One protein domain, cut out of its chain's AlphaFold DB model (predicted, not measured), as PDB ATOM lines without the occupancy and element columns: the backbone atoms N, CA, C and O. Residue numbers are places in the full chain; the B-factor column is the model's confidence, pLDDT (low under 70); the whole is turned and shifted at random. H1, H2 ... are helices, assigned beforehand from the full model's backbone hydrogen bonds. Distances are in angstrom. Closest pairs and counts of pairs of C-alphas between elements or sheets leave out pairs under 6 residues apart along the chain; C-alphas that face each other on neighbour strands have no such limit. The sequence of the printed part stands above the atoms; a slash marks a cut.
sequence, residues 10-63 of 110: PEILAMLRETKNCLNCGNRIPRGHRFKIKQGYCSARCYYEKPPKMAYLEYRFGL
ATOM      1  N   PRO A  10     179.193 183.241 150.459       86.44
ATOM      2  CA  PRO A  10     179.989 184.098 151.339       86.44
ATOM      3  C   PRO A  10     179.681 183.894 152.831       86.44
ATOM      4  O   PRO A  10     180.586 183.940 153.662       86.44
ATOM      5  N   GLU A  11     178.428 183.583 153.159       88.75
ATOM      6  CA  GLU A  11     177.948 183.281 154.508       88.75
ATOM      7  C   GLU A  11     178.494 181.952 155.048       88.75
ATOM      8  O   GLU A  11     178.894 181.875 156.210       88.75
ATOM      9  N   ILE A  12     178.573 180.910 154.212       88.75
ATOM     10  CA  ILE A  12     179.200 179.635 154.588       88.75
ATOM     11  C   ILE A  12     180.689 179.868 154.856       88.75
ATOM     12  O   ILE A  12     181.209 179.418 155.875       88.75
ATOM     13  N   LEU A  13     181.377 180.614 153.987       87.06
ATOM     14  CA  LEU A  13     182.794 180.938 154.182       87.06
ATOM     15  C   LEU A  13     183.034 181.756 155.457       87.06
ATOM     16  O   LEU A  13     184.019 181.509 156.156       87.06
ATOM     17  N   ALA A  14     182.146 182.699 155.778       88.06
ATOM     18  CA  ALA A  14     182.194 183.455 157.026       88.06
ATOM     19  C   ALA A  14     182.047 182.523 158.240       88.06
ATOM     20  O   ALA A  14     182.938 182.484 159.089       88.06
ATOM     21  N   MET A  15     181.019 181.665 158.251       90.19
ATOM     22  CA  MET A  15     180.798 180.674 159.313       90.19
ATOM     23  C   MET A  15     182.026 179.769 159.527       90.19
ATOM     24  O   MET A  15     182.444 179.527 160.663       90.19
ATOM     25  N   LEU A  16     182.639 179.280 158.443       88.44
ATOM     26  CA  LEU A  16     183.825 178.420 158.511       88.44
ATOM     27  C   LEU A  16     185.048 179.138 159.105       88.44
ATOM     28  O   LEU A  16     185.869 178.497 159.767       88.44
ATOM     29  N   ARG A  17     185.192 180.445 158.859       84.50
ATOM     30  CA  ARG A  17     186.312 181.263 159.357       84.50
ATOM     31  C   ARG A  17     186.130 181.696 160.806       84.50
ATOM     32  O   ARG A  17     187.116 181.775 161.536       84.50
ATOM     33  N   GLU A  18     184.899 181.986 161.207       87.00
ATOM     34  CA  GLU A  18     184.579 182.518 162.533       87.00
ATOM     35  C   GLU A  18     184.579 181.441 163.619       87.00
ATOM     36  O   GLU A  18     184.922 181.707 164.777       87.00
ATOM     37  N   THR A  19     184.230 180.203 163.262       88.75
ATOM     38  CA  THR A  19     184.110 179.140 164.257       88.75
ATOM     39  C   THR A  19     185.460 178.705 164.840       88.75
ATOM     40  O   THR A  19     186.445 178.448 164.144       88.75
ATOM     41  N   LYS A  20     185.493 178.563 166.169       89.06
ATOM     42  CA  LYS A  20     186.643 178.031 166.926       89.06
ATOM     43  C   LYS A  20     186.532 176.522 167.176       89.06
ATOM     44  O   LYS A  20     187.526 175.887 167.543       89.06
ATOM     45  N   ASN A  21     185.341 175.961 166.967       91.62
ATOM     46  CA  ASN A  21     184.990 174.571 167.240       91.62
ATOM     47  C   ASN A  21     184.544 173.874 165.953       91.62
ATOM     48  O   ASN A  21     184.017 174.495 165.033       91.62
ATOM     49  N   CYS A  22     184.764 172.566 165.876       91.38
ATOM     50  CA  CYS A  22     184.386 171.781 164.717       91.38
ATOM     51  C   CYS A  22     182.866 171.774 164.553       91.38
ATOM     52  O   CYS A  22     182.151 171.327 165.445       91.38
ATOM     53  N   LEU A  23     182.393 172.166 163.371       91.88
ATOM     54  CA  LEU A  23     180.965 172.232 163.043       91.88
ATOM     55  C   LEU A  23     180.259 170.862 163.033       91.88
ATOM     56  O   LEU A  23     179.035 170.786 163.063       91.88
ATOM     57  N   ASN A  24     181.018 169.762 163.009       93.00
ATOM     58  CA  ASN A  24     180.469 168.411 163.122       93.00
ATOM     59  C   ASN A  24     180.449 167.895 164.569       93.00
ATOM     60  O   ASN A  24     179.400 167.484 165.049       93.00
ATOM     61  N   CYS A  25     181.604 167.879 165.249       91.44
ATOM     62  CA  CYS A  25     181.777 167.172 166.526       91.44
ATOM     63  C   CYS A  25     181.980 168.077 167.751       91.44
ATOM     64  O   CYS A  25     182.156 167.563 168.848       91.44
ATOM     65  N   GLY A  26     182.027 169.401 167.585       92.00
ATOM     66  CA  GLY A  26     182.196 170.355 168.689       92.00
ATOM     67  C   GLY A  26     183.622 170.491 169.237       92.00
ATOM     68  O   GLY A  26     183.908 171.456 169.942       92.00
ATOM     69  N   ASN A  27     184.549 169.597 168.880       92.31
ATOM     70  CA  ASN A  27     185.941 169.679 169.332       92.31
ATOM     71  C   ASN A  27     186.626 170.965 168.861       92.31
ATOM     72  O   ASN A  27     186.451 171.390 167.717       92.31
ATOM     73  N   ARG A  28     187.482 171.539 169.709       89.44
ATOM     74  CA  ARG A  28     188.281 172.722 169.366       89.44
ATOM     75  C   ARG A  28     189.146 172.457 168.131       89.44
ATOM     76  O   ARG A  28     189.819 171.430 168.048       89.44
ATOM     77  N   ILE A  29     189.146 173.390 167.179       86.94
ATOM     78  CA  ILE A  29     189.931 173.241 165.948       86.94
ATOM     79  C   ILE A  29     191.412 173.516 166.268       86.94
ATOM     80  O   ILE A  29     191.732 174.590 166.795       86.94
ATOM     81  N   PRO A  30     192.332 172.578 165.968       78.44
ATOM     82  CA  PRO A  30     193.761 172.795 166.167       78.44
ATOM     83  C   PRO A  30     194.270 173.942 165.279       78.44
ATOM     84  O   PRO A  30     193.932 174.045 164.099       78.44
ATOM     85  N   ARG A  31     195.093 174.826 165.853       69.50
ATOM     86  CA  ARG A  31     195.690 175.972 165.147       69.50
ATOM     87  C   ARG A  31     197.014 175.545 164.499       69.50
ATOM     88  O   ARG A  31     197.848 174.949 165.170       69.50
ATOM     89  N   GLY A  32     197.227 175.848 163.213       65.12
ATOM     90  CA  GLY A  32     198.501 175.579 162.524       65.12
ATOM     91  C   GLY A  32     198.443 175.704 160.994       65.12
ATOM     92  O   GLY A  32     197.367 175.698 160.395       65.12
ATOM     93  N   HIS A  33     199.611 175.796 160.343       55.62
ATOM     94  CA  HIS A  33     199.754 176.131 158.913       55.62
ATOM     95  C   HIS A  33     199.026 175.169 157.946       55.62
ATOM     96  O   HIS A  33     198.532 175.607 156.910       55.62
ATOM     97  N   ARG A  34     198.895 173.877 158.294       55.09
ATOM     98  CA  ARG A  34     198.212 172.852 157.470       55.09
ATOM     99  C   ARG A  34     196.690 172.772 157.685       55.09
ATOM    100  O   ARG A  34     196.004 172.109 156.913       55.09
ATOM    101  N   PHE A  35     196.145 173.454 158.697       55.62
ATOM    102  CA  PHE A  35     194.713 173.402 159.035       55.62
ATOM    103  C   PHE A  35     193.865 174.432 158.279       55.62
ATOM    104  O   PHE A  35     192.641 174.335 158.273       55.62
ATOM    105  N   LYS A  36     194.503 175.364 157.556       54.62
ATOM    106  CA  LYS A  36     193.823 176.353 156.702       54.62
ATOM    107  C   LYS A  36     192.970 175.720 155.587       54.62
ATOM    108  O   LYS A  36     192.037 176.358 155.128       54.62
ATOM    109  N   ILE A  37     193.248 174.472 155.193       53.03
ATOM    110  CA  ILE A  37     192.511 173.739 154.142       53.03
ATOM    111  C   ILE A  37     191.136 173.236 154.644       53.03
ATOM    112  O   ILE A  37     190.266 172.917 153.843       53.03
ATOM    113  N   LYS A  38     190.915 173.169 155.967       61.00
ATOM    114  CA  LYS A  38     189.683 172.651 156.597       61.00
ATOM    115  C   LYS A  38     189.127 173.638 157.622       61.00
ATOM    116  O   LYS A  38     188.853 173.262 158.763       61.00
ATOM    117  N   GLN A  39     189.016 174.910 157.235       73.38
ATOM    118  CA  GLN A  39     188.365 175.926 158.069       73.38
ATOM    119  C   GLN A  39     187.015 175.378 158.564       73.38
ATOM    120  O   GLN A  39     186.276 174.770 157.797       73.38
ATOM    121  N   GLY A  40     186.765 175.465 159.869       86.31
ATOM    122  CA  GLY A  40     185.551 174.942 160.501       86.31
ATOM    123  C   GLY A  40     185.539 173.471 160.939       86.31
ATOM    124  O   GLY A  40     184.581 173.052 161.591       86.31
ATOM    125  N   TYR A  41     186.582 172.671 160.665       90.38
ATOM    126  CA  TYR A  41     186.583 171.237 160.994       90.38
ATOM    127  C   TYR A  41     187.901 170.726 161.583       90.38
ATOM    128  O   TYR A  41     188.989 171.084 161.142       90.38
ATOM    129  N   CYS A  42     187.818 169.796 162.542       88.19
ATOM    130  CA  CYS A  42     189.011 169.180 163.135       88.19
ATOM    131  C   CYS A  42     189.669 168.118 162.232       88.19
ATOM    132  O   CYS A  42     190.827 167.761 162.436       88.19
ATOM    133  N   SER A  43     188.948 167.579 161.240       86.75
ATOM    134  CA  SER A  43     189.438 166.512 160.360       86.75
ATOM    135  C   SER A  43     188.674 166.455 159.033       86.75
ATOM    136  O   SER A  43     187.569 166.981 158.915       86.75
ATOM    137  N   ALA A  44     189.241 165.760 158.032       85.88
ATOM    138  CA  ALA A  44     188.526 165.498 156.770       85.88
ATOM    139  C   ALA A  44     187.282 164.638 157.010       85.88
ATOM    140  O   ALA A  44     186.248 164.853 156.392       85.88
ATOM    141  N   ARG A  45     187.372 163.682 157.941       89.81
ATOM    142  CA  ARG A  45     186.243 162.836 158.324       89.81
ATOM    143  C   ARG A  45     185.054 163.682 158.771       89.81
ATOM    144  O   ARG A  45     183.959 163.471 158.272       89.81
ATOM    145  N   CYS A  46     185.285 164.660 159.647       90.69
ATOM    146  CA  CYS A  46     184.230 165.560 160.114       90.69
ATOM    147  C   CYS A  46     183.648 166.421 158.989       90.69
ATOM    148  O   CYS A  46     182.434 166.571 158.922       90.69
ATOM    149  N   TYR A  47     184.500 166.918 158.089       88.88
ATOM    150  CA  TYR A  47     184.067 167.662 156.906       88.88
ATOM    151  C   TYR A  47     183.134 166.832 156.009       88.88
ATOM    152  O   TYR A  47     182.080 167.300 155.602       88.88
ATOM    153  N   TYR A  48     183.483 165.575 155.724       86.81
ATOM    154  CA  TYR A  48     182.659 164.714 154.865       86.81
ATOM    155  C   TYR A  48     181.441 164.111 155.567       86.81
ATOM    156  O   TYR A  48     180.503 163.686 154.894       86.81
ATOM    157  N   GLU A  49     181.464 164.012 156.896       90.12
ATOM    158  CA  GLU A  49     180.325 163.529 157.672       90.12
ATOM    159  C   GLU A  49     179.204 164.569 157.692       90.12
ATOM    160  O   GLU A  49     178.075 164.235 157.333       90.12
ATOM    161  N   LYS A  50     179.537 165.824 158.017       90.81
ATOM    162  CA  LYS A  50     178.619 166.964 157.988       90.81
ATOM    163  C   LYS A  50     179.234 168.110 157.170       90.81
ATOM    164  O   LYS A  50     179.975 168.916 157.738       90.81
ATOM    165  N   PRO A  51     178.948 168.195 155.858       90.50
ATOM    166  CA  PRO A  51     179.529 169.220 154.987       90.50
ATOM    167  C   PRO A  51     179.158 170.656 155.373       90.50
ATOM    168  O   PRO A  51     178.155 170.853 156.065       90.50
ATOM    169  N   PRO A  52     179.906 171.666 154.885       91.38
ATOM    170  CA  PRO A  52     179.694 173.075 155.229       91.38
ATOM    171  C   PRO A  52     178.257 173.548 155.045       91.38
ATOM    172  O   PRO A  52     177.689 174.150 155.949       91.38
ATOM    173  N   LYS A  53     177.631 173.200 153.918       91.38
ATOM    174  CA  LYS A  53     176.237 173.555 153.641       91.38
ATOM    175  C   LYS A  53     175.271 172.972 154.673       91.38
ATOM    176  O   LYS A  53     174.352 173.654 155.100       91.38
ATOM    177  N   MET A  54     175.503 171.738 155.116       91.56
ATOM    178  CA  MET A  54     174.675 171.083 156.127       91.56
ATOM    179  C   MET A  54     174.825 171.750 157.501       91.56
ATOM    180  O   MET A  54     173.825 172.037 158.151       91.56
ATOM    181  N   ALA A  55     176.060 172.052 157.910       92.69
ATOM    182  CA  ALA A  55     176.328 172.801 159.139       92.69
ATOM    183  C   ALA A  55     175.755 174.228 159.091       92.69
ATOM    184  O   ALA A  55     175.241 174.730 160.087       92.69
ATOM    185  N   TYR A  56     175.801 174.865 157.921       92.88
ATOM    186  CA  TYR A  56     175.225 176.186 157.716       92.88
ATOM    187  C   TYR A  56     173.707 176.189 157.871       92.88
ATOM    188  O   TYR A  56     173.170 177.131 158.440       92.88
ATOM    189  N   LEU A  57     173.006 175.144 157.423       91.94
ATOM    190  CA  LEU A  57     171.562 175.037 157.638       91.94
ATOM    191  C   LEU A  57     171.232 174.932 159.135       91.94
ATOM    192  O   LEU A  57     170.334 175.634 159.594       91.94
ATOM    193  N   GLU A  58     171.985 174.140 159.909       92.25
ATOM    194  CA  GLU A  58     171.827 174.092 161.375       92.25
ATOM    195  C   GLU A  58     172.049 175.465 162.013       92.25
ATOM    196  O   GLU A  58     171.235 175.918 162.812       92.25
ATOM    197  N   TYR A  59     173.120 176.160 161.617       90.88
ATOM    198  CA  TYR A  59     173.409 177.509 162.098       90.88
ATOM    199  C   TYR A  59     172.307 178.512 161.723       90.88
ATOM    200  O   TYR A  59     171.866 179.298 162.557       90.88
ATOM    201  N   ARG A  60     171.840 178.478 160.471       91.44
ATOM    202  CA  ARG A  60     170.882 179.444 159.921       91.44
ATOM    203  C   ARG A  60     169.490 179.300 160.525       91.44
ATOM    204  O   ARG A  60     168.837 180.321 160.742       91.44
ATOM    205  N   PHE A  61     169.040 178.066 160.742       90.31
ATOM    206  CA  PHE A  61     167.711 177.773 161.277       90.31
ATOM    207  C   PHE A  61     167.695 177.598 162.797       90.31
ATOM    208  O   PHE A  61     166.622 177.620 163.388       90.31
ATOM    209  N   GLY A  62     168.854 177.433 163.444       91.81
ATOM    210  CA  GLY A  62     168.924 177.153 164.880       91.81
ATOM    211  C   GLY A  62     168.309 175.802 165.261       91.81
ATOM    212  O   GLY A  62     167.957 175.593 166.420       91.81
ATOM    213  N   LEU A  63     168.164 174.896 164.291       91.75
ATOM    214  CA  LEU A  63     167.561 173.577 164.451       91.75
ATOM    215  C   LEU A  63     168.630 172.488 164.327       91.75
ATOM    216  O   LEU A  63     169.572 172.637 163.541       91.75
TER     217      LEU A  63
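What this domain is: This is residues 10 to 63 of the 110 residues of an uncharacterized protein of Effusibacillus sp. skT53 (UniProt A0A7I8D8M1). Four short helices are strung round loops: H2, H3 and H4 follow one another in a zigzag along the longest axis, and H1 packs on H4 at about a right angle. The long unnamed stretch of residues 19 to 34 leaves H1, turns back on itself and arches out to the far end of the domain, where H2 begins. Only one pair of helices, H1 and H4, clearly touches. The printed part has 54 residues with four named helices, in the order H1, H2, H3, H4, and no named strand; the class is all helix. The whole is compact, with a radius of gyration of the C-alphas of 10.3 A, and its C-alphas span 32 by 21 by 16 A.

How they stand to each other: Start at H1, residues 10 to 18, and look from it to H4, residues 52 to 61. These two touch, with 5 pairs of C-alphas within 8 A; the closest are the C-alphas of Ile 12 and Tyr 56, 6.1 A apart. Their lines are about perpendicular, at 88 degrees. Next along the printed part comes H2, residues 35 to 38, which is only just apart from H1, with the closest C-alphas 8.4 A from each other. Go on to H3, residues 44 to 49: it is close to H2 but not clearly touching, and their closest C-alphas, those of Lys 38 and Ala 44, are 7.2 A apart. H3 and H4 meet only through their link. H1 and H3 are apart, and so are H2 and H4. In the backbones of H1, H3 and H4 every O i to N i+4 pair is within hydrogen-bond range; H2, with 4 residues, is too short for such a pair, and its one O i to N i+3 pair is within range.

Where its parts are: Find C-alpha 10 at (179.989, 184.098, 151.339); from there H1 runs 12.2 A to C-alpha 18. H2 begins at C-alpha 35, at (194.713, 173.402, 159.035), and runs 5.6 A to C-alpha 38. H3 runs 8.5 A from C-alpha 44 to C-alpha 49. H4, the longest helix with 10 residues, runs 14.2 A from C-alpha 52 to C-alpha 61, at (167.711, 177.773, 161.277).

The domain as a whole: Look for the two C-alphas farthest apart at His 33 and Leu 63, 32.8 A from each other. The printed part has no cut. The link from H1 to H2, with 16 residues, is long; those from H2 to H3 and from H3 to H4 are tight. The mean pLDDT of the printed part is 84.7, and residues 31 to 38, which include H2, are under 70.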